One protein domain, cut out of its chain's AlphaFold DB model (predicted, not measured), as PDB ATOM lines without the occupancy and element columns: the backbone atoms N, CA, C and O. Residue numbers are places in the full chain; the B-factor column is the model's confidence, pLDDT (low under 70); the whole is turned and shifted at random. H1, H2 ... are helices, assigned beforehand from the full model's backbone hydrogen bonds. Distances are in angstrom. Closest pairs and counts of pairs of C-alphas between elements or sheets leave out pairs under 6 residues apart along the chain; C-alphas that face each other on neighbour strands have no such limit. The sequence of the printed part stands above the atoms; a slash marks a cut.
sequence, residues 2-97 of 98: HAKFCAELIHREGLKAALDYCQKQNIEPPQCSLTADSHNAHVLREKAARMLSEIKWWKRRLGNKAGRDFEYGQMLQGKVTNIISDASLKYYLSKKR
ATOM      1  N   HIS A   2      61.446 -15.582 -60.817       93.44
ATOM      2  CA  HIS A   2      62.005 -14.219 -60.663       93.44
ATOM      3  C   HIS A   2      63.525 -14.128 -60.464       93.44
ATOM      4  O   HIS A   2      64.166 -13.317 -61.117       93.44
ATOM      5  N   ALA A   3      64.111 -14.968 -59.605       93.50
ATOM      6  CA  ALA A   3      65.548 -14.909 -59.321       93.50
ATOM      7  C   ALA A   3      66.407 -15.193 -60.567       93.50
ATOM      8  O   ALA A   3      67.358 -14.473 -60.852       93.50
ATOM      9  N   LYS A   4      66.011 -16.203 -61.353       94.75
ATOM     10  CA  LYS A   4      66.656 -16.537 -62.629       94.75
ATOM     11  C   LYS A   4      66.487 -15.404 -63.644       94.75
ATOM     12  O   LYS A   4      67.461 -14.995 -64.258       94.75
ATOM     13  N   PHE A   5      65.273 -14.862 -63.756       95.31
ATOM     14  CA  PHE A   5      64.997 -13.730 -64.639       95.31
ATOM     15  C   PHE A   5      65.831 -12.496 -64.272       95.31
ATOM     16  O   PHE A   5      66.403 -11.866 -65.148       95.31
ATOM     17  N   CYS A   6      65.973 -12.180 -62.982       94.56
ATOM     18  CA  CYS A   6      66.807 -11.064 -62.538       94.56
ATOM     19  C   CYS A   6      68.290 -11.308 -62.807       94.56
ATOM     20  O   CYS A   6      68.972 -10.378 -63.210       94.56
ATOM     21  N   ALA A   7      68.785 -12.535 -62.634       94.38
ATOM     22  CA  ALA A   7      70.163 -12.871 -62.987       94.38
ATOM     23  C   ALA A   7      70.430 -12.654 -64.490       94.38
ATOM     24  O   ALA A   7      71.428 -12.041 -64.861       94.38
ATOM     25  N   GLU A   8      69.506 -13.090 -65.352       95.94
ATOM     26  CA  GLU A   8      69.582 -12.861 -66.800       95.94
ATOM     27  C   GLU A   8      69.485 -11.367 -67.150       95.94
ATOM     28  O   GLU A   8      70.249 -10.874 -67.979       95.94
ATOM     29  N   LEU A   9      68.593 -10.631 -66.485       95.69
ATOM     30  CA  LEU A   9      68.384  -9.202 -66.715       95.69
ATOM     31  C   LEU A   9      69.596  -8.367 -66.284       95.69
ATOM     32  O   LEU A   9      70.008  -7.473 -67.015       95.69
ATOM     33  N   ILE A  10      70.227  -8.708 -65.153       94.81
ATOM     34  CA  ILE A  10      71.482  -8.084 -64.707       94.81
ATOM     35  C   ILE A  10      72.577  -8.296 -65.749       94.81
ATOM     36  O   ILE A  10      73.336  -7.370 -66.022       94.81
ATOM     37  N   HIS A  11      72.661  -9.490 -66.337       94.44
ATOM     38  CA  HIS A  11      73.689  -9.789 -67.328       94.44
ATOM     39  C   HIS A  11      73.475  -9.046 -68.657       94.44
ATOM     40  O   HIS A  11      74.448  -8.624 -69.274       94.44
ATOM     41  N   ARG A  12      72.219  -8.871 -69.093       94.88
ATOM     42  CA  ARG A  12      71.883  -8.249 -70.387       94.88
ATOM     43  C   ARG A  12      71.778  -6.727 -70.337       94.88
ATOM     44  O   ARG A  12      72.284  -6.050 -71.222       94.88
ATOM     45  N   GLU A  13      71.090  -6.204 -69.328       94.00
ATOM     46  CA  GLU A  13      70.669  -4.796 -69.247       94.00
ATOM     47  C   GLU A  13      71.232  -4.083 -68.005       94.00
ATOM     48  O   GLU A  13      71.068  -2.874 -67.830       94.00
ATOM     49  N   GLY A  14      71.923  -4.822 -67.135       93.56
ATOM     50  CA  GLY A  14      72.544  -4.293 -65.928       93.56
ATOM     51  C   GLY A  14      71.624  -4.264 -64.707       93.56
ATOM     52  O   GLY A  14      70.438  -4.596 -64.736       93.56
ATOM     53  N   LEU A  15      72.200  -3.845 -63.577       93.88
ATOM     54  CA  LEU A  15      71.529  -3.868 -62.274       93.88
ATOM     55  C   LEU A  15      70.284  -2.970 -62.220       93.88
ATOM     56  O   LEU A  15      69.313  -3.324 -61.555       93.88
ATOM     57  N   LYS A  16      70.290  -1.836 -62.929       95.50
ATOM     58  CA  LYS A  16      69.158  -0.899 -62.954       95.50
ATOM     59  C   LYS A  16      67.873  -1.579 -63.433       95.50
ATOM     60  O   LYS A  16      66.869  -1.523 -62.734       95.50
ATOM     61  N   ALA A  17      67.935  -2.291 -64.558       95.50
ATOM     62  CA  ALA A  17      66.784  -2.994 -65.116       95.50
ATOM     63  C   ALA A  17      66.212  -4.031 -64.132       95.50
ATOM     64  O   ALA A  17      64.997  -4.159 -63.979       95.50
ATOM     65  N   ALA A  18      67.083  -4.728 -63.397       95.25
ATOM     66  CA  ALA A  18      66.664  -5.679 -62.372       95.25
ATOM     67  C   ALA A  18      66.001  -5.018 -61.154       95.25
ATOM     68  O   ALA A  18      65.025  -5.556 -60.628       95.25
ATOM     69  N   LEU A  19      66.475  -3.845 -60.726       95.19
ATOM     70  CA  LEU A  19      65.826  -3.066 -59.666       95.19
ATOM     71  C   LEU A  19      64.446  -2.561 -60.116       95.19
ATOM     72  O   LEU A  19      63.475  -2.711 -59.373       95.19
ATOM     73  N   ASP A  20      64.339  -2.058 -61.347       95.19
ATOM     74  CA  ASP A  20      63.079  -1.581 -61.930       95.19
ATOM     75  C   ASP A  20      62.064  -2.727 -62.069       95.19
ATOM     76  O   ASP A  20      60.875  -2.573 -61.779       95.19
ATOM     77  N   TYR A  21      62.525  -3.922 -62.454       95.38
ATOM     78  CA  TYR A  21      61.688  -5.119 -62.479       95.38
ATOM     79  C   TYR A  21      61.117  -5.448 -61.094       95.38
ATOM     80  O   TYR A  21      59.929  -5.744 -60.979       95.38
ATOM     81  N   CYS A  22      61.924  -5.356 -60.032       93.62
ATOM     82  CA  CYS A  22      61.451  -5.598 -58.666       93.62
ATOM     83  C   CYS A  22      60.351  -4.620 -58.258       93.62
ATOM     84  O   CYS A  22      59.324  -5.044 -57.722       93.62
ATOM     85  N   GLN A  23      60.534  -3.336 -58.570       92.69
ATOM     86  CA  GLN A  23      59.528  -2.310 -58.302       92.69
ATOM     87  C   GLN A  23      58.221  -2.597 -59.046       92.69
ATOM     88  O   GLN A  23      57.155  -2.517 -58.441       92.69
ATOM     89  N   LYS A  24      58.284  -3.039 -60.310       93.69
ATOM     90  CA  LYS A  24      57.099  -3.463 -61.080       93.69
ATOM     91  C   LYS A  24      56.359  -4.647 -60.448       93.69
ATOM     92  O   LYS A  24      55.150  -4.765 -60.606       93.69
ATOM     93  N   GLN A  25      57.058  -5.511 -59.707       91.31
ATOM     94  CA  GLN A  25      56.439  -6.589 -58.924       91.31
ATOM     95  C   GLN A  25      55.871  -6.107 -57.574       91.31
ATOM     96  O   GLN A  25      55.426  -6.926 -56.765       91.31
ATOM     97  N   ASN A  26      55.879  -4.796 -57.307       90.75
ATOM     98  CA  ASN A  26      55.552  -4.194 -56.012       90.75
ATOM     99  C   ASN A  26      56.388  -4.788 -54.867       90.75
ATOM    100  O   ASN A  26      55.904  -4.996 -53.752       90.75
ATOM    101  N   ILE A  27      57.653  -5.107 -55.155       91.88
ATOM    102  CA  ILE A  27      58.627  -5.533 -54.156       91.88
ATOM    103  C   ILE A  27      59.665  -4.435 -54.005       91.88
ATOM    104  O   ILE A  27      60.269  -3.995 -54.979       91.88
ATOM    105  N   GLU A  28      59.911  -4.037 -52.761       89.94
ATOM    106  CA  GLU A  28      60.988  -3.108 -52.440       89.94
ATOM    107  C   GLU A  28      62.344  -3.693 -52.859       89.94
ATOM    108  O   GLU A  28      62.766  -4.728 -52.316       89.94
ATOM    109  N   PRO A  29      63.042  -3.049 -53.808       90.81
ATOM    110  CA  PRO A  29      64.347  -3.507 -54.239       90.81
ATOM    111  C   PRO A  29      65.409  -3.249 -53.156       90.81
ATOM    112  O   PRO A  29      65.243  -2.367 -52.301       90.81
ATOM    113  N   PRO A  30      66.541  -3.976 -53.195       92.44
ATOM    114  CA  PRO A  30      67.718  -3.628 -52.410       92.44
ATOM    115  C   PRO A  30      68.155  -2.184 -52.693       92.44
ATOM    116  O   PRO A  30      68.285  -1.780 -53.846       92.44
ATOM    117  N   GLN A  31      68.384  -1.412 -51.635       91.50
ATOM    118  CA  GLN A  31      68.781  -0.011 -51.750       91.50
ATOM    119  C   GLN A  31      70.278   0.082 -52.055       91.50
ATOM    120  O   GLN A  31      71.110  -0.374 -51.269       91.50
ATOM    121  N   CYS A  32      70.621   0.665 -53.200       93.50
ATOM    122  CA  CYS A  32      71.997   0.959 -53.586       93.50
ATOM    123  C   CYS A  32      72.035   2.197 -54.489       93.50
ATOM    124  O   CYS A  32      71.066   2.494 -55.187       93.50
ATOM    125  N   SER A  33      73.156   2.921 -54.473       91.94
ATOM    126  CA  SER A  33      73.385   4.005 -55.429       91.94
ATOM    127  C   SER A  33      73.967   3.438 -56.721       91.94
ATOM    128  O   SER A  33      74.962   2.710 -56.696       91.94
ATOM    129  N   LEU A  34      73.340   3.780 -57.849       91.31
ATOM    130  CA  LEU A  34      73.782   3.359 -59.179       91.31
ATOM    131  C   LEU A  34      74.896   4.242 -59.748       91.31
ATOM    132  O   LEU A  34      75.657   3.776 -60.588       91.31
ATOM    133  N   THR A  35      74.988   5.494 -59.297       93.50
ATOM    134  CA  THR A  35      75.888   6.515 -59.858       93.50
ATOM    135  C   THR A  35      77.051   6.870 -58.942       93.50
ATOM    136  O   THR A  35      78.019   7.466 -59.402       93.50
ATOM    137  N   ALA A  36      76.978   6.530 -57.652       93.56
ATOM    138  CA  ALA A  36      78.057   6.838 -56.726       93.56
ATOM    139  C   ALA A  36      79.301   5.990 -57.024       93.56
ATOM    140  O   ALA A  36      79.235   4.753 -57.076       93.56
ATOM    141  N   ASP A  37      80.435   6.677 -57.138       92.38
ATOM    142  CA  ASP A  37      81.750   6.072 -57.315       92.38
ATOM    143  C   ASP A  37      82.514   6.059 -55.990       92.38
ATOM    144  O   ASP A  37      83.405   6.857 -55.712       92.38
ATOM    145  N   SER A  38      82.076   5.179 -55.098       95.50
ATOM    146  CA  SER A  38      82.783   4.876 -53.860       95.50
ATOM    147  C   SER A  38      82.832   3.373 -53.675       95.50
ATOM    148  O   SER A  38      81.928   2.656 -54.110       95.50
ATOM    149  N   HIS A  39      83.865   2.879 -52.993       94.44
ATOM    150  CA  HIS A  39      83.998   1.450 -52.710       94.44
ATOM    151  C   HIS A  39      82.724   0.872 -52.067       94.44
ATOM    152  O   HIS A  39      82.205  -0.151 -52.507       94.44
ATOM    153  N   ASN A  40      82.142   1.595 -51.106       94.94
ATOM    154  CA  ASN A  40      80.890   1.202 -50.462       94.94
ATOM    155  C   ASN A  40      79.721   1.103 -51.452       94.94
ATOM    156  O   ASN A  40      78.913   0.179 -51.357       94.94
ATOM    157  N   ALA A  41      79.621   2.024 -52.416       93.88
ATOM    158  CA  ALA A  41      78.584   1.968 -53.440       93.88
ATOM    159  C   ALA A  41      78.746   0.746 -54.359       93.88
ATOM    160  O   ALA A  41      77.748   0.096 -54.675       93.88
ATOM    161  N   HIS A  42      79.980   0.393 -54.738       94.06
ATOM    162  CA  HIS A  42      80.264  -0.825 -55.508       94.06
ATOM    163  C   HIS A  42      79.864  -2.086 -54.724       94.06
ATOM    164  O   HIS A  42      79.098  -2.903 -55.235       94.06
ATOM    165  N   VAL A  43      80.248  -2.190 -53.446       95.75
ATOM    166  CA  VAL A  43      79.876  -3.322 -52.570       95.75
ATOM    167  C   VAL A  43      78.355  -3.458 -52.425       95.75
ATOM    168  O   VAL A  43      77.808  -4.563 -52.467       95.75
ATOM    169  N   LEU A  44      77.637  -2.341 -52.274       96.31
ATOM    170  CA  LEU A  44      76.175  -2.353 -52.194       96.31
ATOM    171  C   LEU A  44      75.526  -2.806 -53.506       96.31
ATOM    172  O   LEU A  44      74.547  -3.552 -53.459       96.31
ATOM    173  N   ARG A  45      76.073  -2.411 -54.662       96.06
ATOM    174  CA  ARG A  45      75.599  -2.868 -55.977       96.06
ATOM    175  C   ARG A  45      75.810  -4.369 -56.169       96.06
ATOM    176  O   ARG A  45      74.880  -5.060 -56.578       96.06
ATOM    177  N   GLU A  46      76.973  -4.900 -55.802       95.25
ATOM    178  CA  GLU A  46      77.231  -6.346 -55.853       95.25
ATOM    179  C   GLU A  46      76.298  -7.132 -54.928       95.25
ATOM    180  O   GLU A  46      75.735  -8.164 -55.310       95.25
ATOM    181  N   LYS A  47      76.088  -6.631 -53.706       95.81
ATOM    182  CA  LYS A  47      75.157  -7.236 -52.753       95.81
ATOM    183  C   LYS A  47      73.729  -7.224 -53.295       95.81
ATOM    184  O   LYS A  47      73.040  -8.238 -53.194       95.81
ATOM    185  N   ALA A  48      73.295  -6.113 -53.889       95.25
ATOM    186  CA  ALA A  48      71.989  -6.004 -54.527       95.25
ATOM    187  C   ALA A  48      71.839  -7.024 -55.664       95.25
ATOM    188  O   ALA A  48      70.879  -7.792 -55.660       95.25
ATOM    189  N   ALA A  49      72.815  -7.106 -56.572       95.25
ATOM    190  CA  ALA A  49      72.815  -8.068 -57.674       95.25
ATOM    191  C   ALA A  49      72.694  -9.522 -57.180       95.25
ATOM    192  O   ALA A  49      71.893 -10.305 -57.702       95.25
ATOM    193  N   ARG A  50      73.434  -9.866 -56.118       94.94
ATOM    194  CA  ARG A  50      73.380 -11.189 -55.485       94.94
ATOM    195  C   ARG A  50      72.004 -11.477 -54.895       94.94
ATOM    196  O   ARG A  50      71.405 -12.495 -55.222       94.94
ATOM    197  N   MET A  51      71.465 -10.549 -54.103       94.88
ATOM    198  CA  MET A  51      70.140 -10.681 -53.489       94.88
ATOM    199  C   MET A  51      69.040 -10.880 -54.539       94.88
ATOM    200  O   MET A  51      68.182 -11.743 -54.371       94.88
ATOM    201  N   LEU A  52      69.084 -10.132 -55.645       94.69
ATOM    202  CA  LEU A  52      68.112 -10.268 -56.733       94.69
ATOM    203  C   LEU A  52      68.222 -11.601 -57.478       94.69
ATOM    204  O   LEU A  52      67.223 -12.097 -57.994       94.69
ATOM    205  N   SER A  53      69.404 -12.209 -57.496       94.44
ATOM    206  CA  SER A  53      69.636 -13.517 -58.114       94.44
ATOM    207  C   SER A  53      69.329 -14.691 -57.169       94.44
ATOM    208  O   SER A  53      69.320 -15.849 -57.587       94.44
ATOM    209  N   GLU A  54      69.027 -14.428 -55.892       95.12
ATOM    210  CA  GLU A  54      68.772 -15.457 -54.882       95.12
ATOM    211  C   GLU A  54      67.286 -15.830 -54.756       95.12
ATOM    212  O   GLU A  54      66.429 -15.031 -54.378       95.12
ATOM    213  N   ILE A  55      66.970 -17.116 -54.945       94.88
ATOM    214  CA  ILE A  55      65.597 -17.638 -54.804       94.88
ATOM    215  C   ILE A  55      65.043 -17.413 -53.388       94.88
ATOM    216  O   ILE A  55      63.869 -17.074 -53.227       94.88
ATOM    217  N   LYS A  56      65.877 -17.590 -52.353       93.94
ATOM    218  CA  LYS A  56      65.464 -17.427 -50.948       93.94
ATOM    219  C   LYS A  56      65.008 -15.996 -50.654       93.94
ATOM    220  O   LYS A  56      64.016 -15.812 -49.947       93.94
ATOM    221  N   TRP A  57      65.690 -15.003 -51.228       94.69
ATOM    222  CA  TRP A  57      65.334 -13.594 -51.083       94.69
ATOM    223  C   TRP A  57      63.941 -13.314 -51.658       94.69
ATOM    224  O   TRP A  57      63.070 -12.794 -50.952       94.69
ATOM    225  N   TRP A  58      63.692 -13.768 -52.889       94.75
ATOM    226  CA  TRP A  58      62.391 -13.640 -53.549       94.75
ATOM    227  C   TRP A  58      61.273 -14.343 -52.789       94.75
ATOM    228  O   TRP A  58      60.222 -13.747 -52.564       94.75
ATOM    229  N   LYS A  59      61.502 -15.582 -52.339       93.12
ATOM    230  CA  LYS A  59      60.506 -16.348 -51.578       93.12
ATOM    231  C   LYS A  59      60.065 -15.596 -50.319       93.12
ATOM    232  O   LYS A  59      58.872 -15.515 -50.043       93.12
ATOM    233  N   ARG A  60      61.014 -15.008 -49.584       92.38
ATOM    234  CA  ARG A  60      60.716 -14.225 -48.377       92.38
ATOM    235  C   ARG A  60      59.934 -12.949 -48.701       92.38
ATOM    236  O   ARG A  60      58.950 -12.657 -48.031       92.38
ATOM    237  N   ARG A  61      60.351 -12.191 -49.718       92.69
ATOM    238  CA  ARG A  61      59.695 -10.926 -50.088       92.69
ATOM    239  C   ARG A  61      58.284 -11.135 -50.636       92.69
ATOM    240  O   ARG A  61      57.373 -10.431 -50.212       92.69
ATOM    241  N   LEU A  62      58.097 -12.128 -51.501       92.00
ATOM    242  CA  LEU A  62      56.784 -12.499 -52.029       92.00
ATOM    243  C   LEU A  62      55.857 -13.033 -50.935       92.00
ATOM    244  O   LEU A  62      54.694 -12.654 -50.904       92.00
ATOM    245  N   GLY A  63      56.371 -13.848 -50.006       90.06
ATOM    246  CA  GLY A  63      55.593 -14.323 -48.859       90.06
ATOM    247  C   GLY A  63      55.106 -13.175 -47.972       90.06
ATOM    248  O   GLY A  63      53.920 -13.093 -47.666       90.06
ATOM    249  N   ASN A  64      55.992 -12.233 -47.634       89.38
ATOM    250  CA  ASN A  64      55.613 -11.043 -46.868       89.38
ATOM    251  C   ASN A  64      54.597 -10.171 -47.619       89.38
ATOM    252  O   ASN A  64      53.684  -9.630 -47.006       89.38
ATOM    253  N   LYS A  65      54.748 -10.026 -48.942       88.94
ATOM    254  CA  LYS A  65      53.781  -9.306 -49.778       88.94
ATOM    255  C   LYS A  65      52.415  -9.989 -49.749       88.94
ATOM    256  O   LYS A  65      51.440  -9.323 -49.450       88.94
ATOM    257  N   ALA A  66      52.357 -11.300 -49.975       88.19
ATOM    258  CA  ALA A  66      51.110 -12.057 -49.934       88.19
ATOM    259  C   ALA A  66      50.408 -11.947 -48.568       88.19
ATOM    260  O   ALA A  66      49.193 -11.798 -48.525       88.19
ATOM    261  N   GLY A  67      51.168 -11.957 -47.466       88.00
ATOM    262  CA  GLY A  67      50.629 -11.710 -46.125       88.00
ATOM    263  C   GLY A  67      50.006 -10.319 -45.984       88.00
ATOM    264  O   GLY A  67      48.855 -10.207 -45.576       88.00
ATOM    265  N   ARG A  68      50.726  -9.267 -46.399       85.94
ATOM    266  CA  ARG A  68      50.213  -7.884 -46.375       85.94
ATOM    267  C   ARG A  68      48.984  -7.699 -47.263       85.94
ATOM    268  O   ARG A  68      48.024  -7.066 -46.842       85.94
ATOM    269  N   ASP A  69      48.998  -8.267 -48.467       87.12
ATOM    270  CA  ASP A  69      47.877  -8.187 -49.406       87.12
ATOM    271  C   ASP A  69      46.637  -8.903 -48.837       87.12
ATOM    272  O   ASP A  69      45.516  -8.412 -48.970       87.12
ATOM    273  N   PHE A  70      46.836 -10.036 -48.151       86.94
ATOM    274  CA  PHE A  70      45.768 -10.757 -47.459       86.94
ATOM    275  C   PHE A  70      45.183  -9.948 -46.295       86.94
ATOM    276  O   PHE A  70      43.966  -9.787 -46.216       86.94
ATOM    277  N   GLU A  71      46.028  -9.407 -45.415       84.62
ATOM    278  CA  GLU A  71      45.597  -8.556 -44.300       84.62
ATOM    279  C   GLU A  71      44.823  -7.333 -44.802       84.62
ATOM    280  O   GLU A  71      43.725  -7.051 -44.320       84.62
ATOM    281  N   TYR A  72      45.343  -6.663 -45.830       84.81
ATOM    282  CA  TYR A  72      44.690  -5.525 -46.465       84.81
ATOM    283  C   TYR A  72      43.328  -5.900 -47.068       84.81
ATOM    284  O   TYR A  72      42.341  -5.196 -46.857       84.81
ATOM    285  N   GLY A  73      43.227  -7.045 -47.751       85.00
ATOM    286  CA  GLY A  73      41.954  -7.554 -48.264       85.00
ATOM    287  C   GLY A  73      40.930  -7.828 -47.156       85.00
ATOM    288  O   GLY A  73      39.754  -7.497 -47.299       85.00
ATOM    289  N   GLN A  74      41.374  -8.366 -46.020       81.25
ATOM    290  CA  GLN A  74      40.514  -8.610 -44.860       81.25
ATOM    291  C   GLN A  74      40.067  -7.300 -44.184       81.25
ATOM    292  O   GLN A  74      38.933  -7.224 -43.704       81.25
ATOM    293  N   MET A  75      40.920  -6.267 -44.171       78.12
ATOM    294  CA  MET A  75      40.560  -4.917 -43.715       78.12
ATOM    295  C   MET A  75      39.489  -4.292 -44.613       78.12
ATOM    296  O   MET A  75      38.481  -3.813 -44.105       78.12
ATOM    297  N   LEU A  76      39.659  -4.353 -45.940       82.81
ATOM    298  CA  LEU A  76      38.673  -3.832 -46.897       82.81
ATOM    299  C   LEU A  76      37.312  -4.534 -46.793       82.81
ATOM    300  O   LEU A  76      36.279  -3.912 -47.013       82.81
ATOM    301  N   GLN A  77      37.301  -5.817 -46.427       82.62
ATOM    302  CA  GLN A  77      36.075  -6.585 -46.185       82.62
ATOM    303  C   GLN A  77      35.442  -6.323 -44.806       82.62
ATOM    304  O   GLN A  77      34.451  -6.968 -44.469       82.62
ATOM    305  N   GLY A  78      36.020  -5.443 -43.979       71.56
ATOM    306  CA  GLY A  78      35.532  -5.154 -42.627       71.56
ATOM    307  C   GLY A  78      35.688  -6.314 -41.634       71.56
ATOM    308  O   GLY A  78      35.109  -6.276 -40.552       71.56
ATOM    309  N   LYS A  79      36.460  -7.356 -41.981       66.81
ATOM    310  CA  LYS A  79      36.679  -8.545 -41.134       66.81
ATOM    311  C   LYS A  79      37.797  -8.359 -40.109       66.81
ATOM    312  O   LYS A  79      37.862  -9.112 -39.142       66.81
ATOM    313  N   VAL A  80      38.685  -7.384 -40.307       54.59
ATOM    314  CA  VAL A  80      39.695  -7.000 -39.309       54.59
ATOM    315  C   VAL A  80      39.115  -5.868 -38.471       54.59
ATOM    316  O   VAL A  80      39.212  -4.705 -38.844       54.59
ATOM    317  N   THR A  81      38.470  -6.207 -37.354       52.62
ATOM    318  CA  THR A  81      37.789  -5.230 -36.488       52.62
ATOM    319  C   THR A  81      38.643  -4.677 -35.352       52.62
ATOM    320  O   THR A  81      38.163  -3.795 -34.653       52.62
ATOM    321  N   ASN A  82      39.893  -5.113 -35.151       50.22
ATOM    322  CA  ASN A  82      40.705  -4.609 -34.040       50.22
ATOM    323  C   ASN A  82      42.182  -4.421 -34.396       50.22
ATOM    324  O   ASN A  82      42.817  -5.281 -35.003       50.22
ATOM    325  N   ILE A  83      42.730  -3.299 -33.915       54.72
ATOM    326  CA  ILE A  83      44.139  -2.872 -33.997       54.72
ATOM    327  C   ILE A  83      45.093  -3.898 -33.339       54.72
ATOM    328  O   ILE A  83      46.297  -3.885 -33.584       54.72
ATOM    329  N   ILE A  84      44.563  -4.840 -32.551       53.72
ATOM    330  CA  ILE A  84      45.264  -6.019 -32.043       53.72
ATOM    331  C   ILE A  84      44.275  -7.194 -32.105       53.72
ATOM    332  O   ILE A  84      43.239  -7.156 -31.449       53.72
ATOM    333  N   SER A  85      44.572  -8.239 -32.883       62.22
ATOM    334  CA  SER A  85      43.832  -9.510 -32.795       62.22
ATOM    335  C   SER A  85      43.955 -10.069 -31.373       62.22
ATOM    336  O   SER A  85      45.051 -10.051 -30.812       62.22
ATOM    337  N   ASP A  86      42.882 -10.613 -30.793       63.59
ATOM    338  CA  ASP A  86      42.912 -11.217 -29.449       63.59
ATOM    339  C   ASP A  86      44.026 -12.269 -29.298       63.59
ATOM    340  O   ASP A  86      44.617 -12.427 -28.226       63.59
ATOM    341  N   ALA A  87      44.371 -12.960 -30.391       58.91
ATOM    342  CA  ALA A  87      45.488 -13.900 -30.434       58.91
ATOM    343  C   ALA A  87      46.853 -13.192 -30.320       58.91
ATOM    344  O   ALA A  87      47.732 -13.640 -29.581       58.91
ATOM    345  N   SER A  88      47.017 -12.058 -31.003       62.12
ATOM    346  CA  SER A  88      48.213 -11.213 -30.946       62.12
ATOM    347  C   SER A  88      48.362 -10.535 -29.581       62.12
ATOM    348  O   SER A  88      49.472 -10.471 -29.053       62.12
ATOM    349  N   LEU A  89      47.253 -10.110 -28.963       65.94
ATOM    350  CA  LEU A  89      47.228  -9.554 -27.610       65.94
ATOM    351  C   LEU A  89      47.649 -10.608 -26.577       65.94
ATOM    352  O   LEU A  89      48.516 -10.343 -25.745       65.94
ATOM    353  N   LYS A  90      47.105 -11.831 -26.670       71.19
ATOM    354  CA  LYS A  90      47.496 -12.957 -25.805       71.19
ATOM    355  C   LYS A  90      48.979 -13.304 -25.927       71.19
ATOM    356  O   LYS A  90      49.625 -13.548 -24.910       71.19
ATOM    357  N   TYR A  91      49.530 -13.306 -27.140       70.25
ATOM    358  CA  TYR A  91      50.958 -13.545 -27.362       70.25
ATOM    359  C   TYR A  91      51.840 -12.439 -26.757       70.25
ATOM    360  O   TYR A  91      52.859 -12.723 -26.128       70.25
ATOM    361  N   TYR A  92      51.443 -11.174 -26.908       67.00
ATOM    362  CA  TYR A  92      52.195 -10.044 -26.360       67.00
ATOM    363  C   TYR A  92      52.153 -10.020 -24.823       67.00
ATOM    364  O   TYR A  92      53.177  -9.823 -24.170       67.00
ATOM    365  N   LEU A  93      50.981 -10.287 -24.234       72.56
ATOM    366  CA  LEU A  93      50.794 -10.356 -22.782       72.56
ATOM    367  C   LEU A  93      51.536 -11.539 -22.145       72.56
ATOM    368  O   LEU A  93      52.068 -11.391 -21.045       72.56
ATOM    369  N   SER A  94      51.621 -12.691 -22.818       73.81
ATOM    370  CA  SER A  94      52.350 -13.855 -22.294       73.81
ATOM    371  C   SER A  94      53.869 -13.658 -22.301       73.81
ATOM    372  O   SER A  94      54.550 -14.155 -21.405       73.81
ATOM    373  N   LYS A  95      54.407 -12.879 -23.251       65.19
ATOM    374  CA  LYS A  95      55.834 -12.524 -23.286       65.19
ATOM    375  C   LYS A  95      56.239 -11.397 -22.336       65.19
ATOM    376  O   LYS A  95      57.404 -11.349 -21.962       65.19
ATOM    377  N   LYS A  96      55.320 -10.514 -21.928       60.50
ATOM    378  CA  LYS A  96      55.616  -9.382 -21.024       60.50
ATOM    379  C   LYS A  96      55.734  -9.785 -19.540       60.50
ATOM    380  O   LYS A  96      56.093  -8.953 -18.718       60.50
ATOM    381  N   ARG A  97      55.414 -11.039 -19.188       55.44
ATOM    382  CA  ARG A  97      55.466 -11.600 -17.818       55.44
ATOM    383  C   ARG A  97      56.753 -12.394 -17.509       55.44
ATOM    384  O   ARG A  97      56.719 -13.305 -16.685       55.44
TER     385      ARG A  97
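Overview. This is residues 2 to 97 of the 98 residues of an uncharacterized protein of Rheinheimera sp (UniProt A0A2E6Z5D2). Three short helices, H1, H2 and H3, cross one another steeply in a small head, and the long helix H4 leads away from it as an arm. A further helix, H5, lies beyond the far end of that arm and touches no other helix. The printed part has 96 residues with five named helices, in the order H1, H2, H3, H4, H5, and no named strand; its class is all helix. The whole is only just loose, close to extended, with a radius of gyration of the C-alphas of 18.6 A, and only just elongated, with spans of 49 by 33 by 22 A.

Arrangement. H1, residues 2 to 13, and H2, residues 15 to 24, form a helical hairpin: they touch, opposite ways at a steep tilt of 43 degrees, and their closest C-alphas, those of Cys 6 and Ala 18, are 5.4 A apart. H1 touches H2 with residues 6 to 10 alone. H3, residues 39 to 53, touches H1 with its residues 49 to 53 alone, opposite ways at a steep tilt of 49 degrees; the closest C-alphas are those of Ala 3 and Ser 53, 4.5 A apart. H2 and H3 only just touch, with 3 pairs of C-alphas within 8 A, the closest being those of Leu 15 and Ala 49 at 6.4 A; they run the same way at a steep tilt of 52 degrees. H4, residues 55 to 76, and H1 touch only at their ends, with the C-alphas of Ala 3 and Ile 55 closest at 5.3 A. H3 and H4 are close but not clearly touching and about perpendicular, at 74 degrees; their closest C-alphas, those of Met 51 and Trp 57, are 6.1 A apart. H2 and H4 are apart. H5, residues 86 to 95, is apart from H1, H2, H3 and H4. In H1, H2, H3, H4 and H5 every O i to N i+4 pair is within hydrogen-bond range.

Along the chain. H1 begins at C-alpha 2, at (62.005, -14.219, -60.663), and H2 follows after one residue. H3 measures 21.4 A from first to last C-alpha. H4, the longest helix, measures 31.3 A, from C-alpha 55 at (65.597, -17.638, -54.804) to C-alpha 76 at (38.673, -3.832, -46.897). H5 ends at C-alpha 95, at (55.834, -12.524, -23.286).

Size, cuts and confidence. The C-alphas of Arg 12 and Arg 97 are the two farthest apart, at 55.2 A. The printed part has no cut. The link from H2 to H3, residues 25 to 38, is long; those from H1 to H2 and from H3 to H4 are tight, and that from H4 to H5 is short. Residues 73 to 78, of which 73 to 76 belong to H4, and residues 85 to 91, of which 86 to 91 belong to H5, stand free. The mean pLDDT of the printed part is 86.2; residues 79 to 89, residue 92 and residues 95 to 97 are under 70.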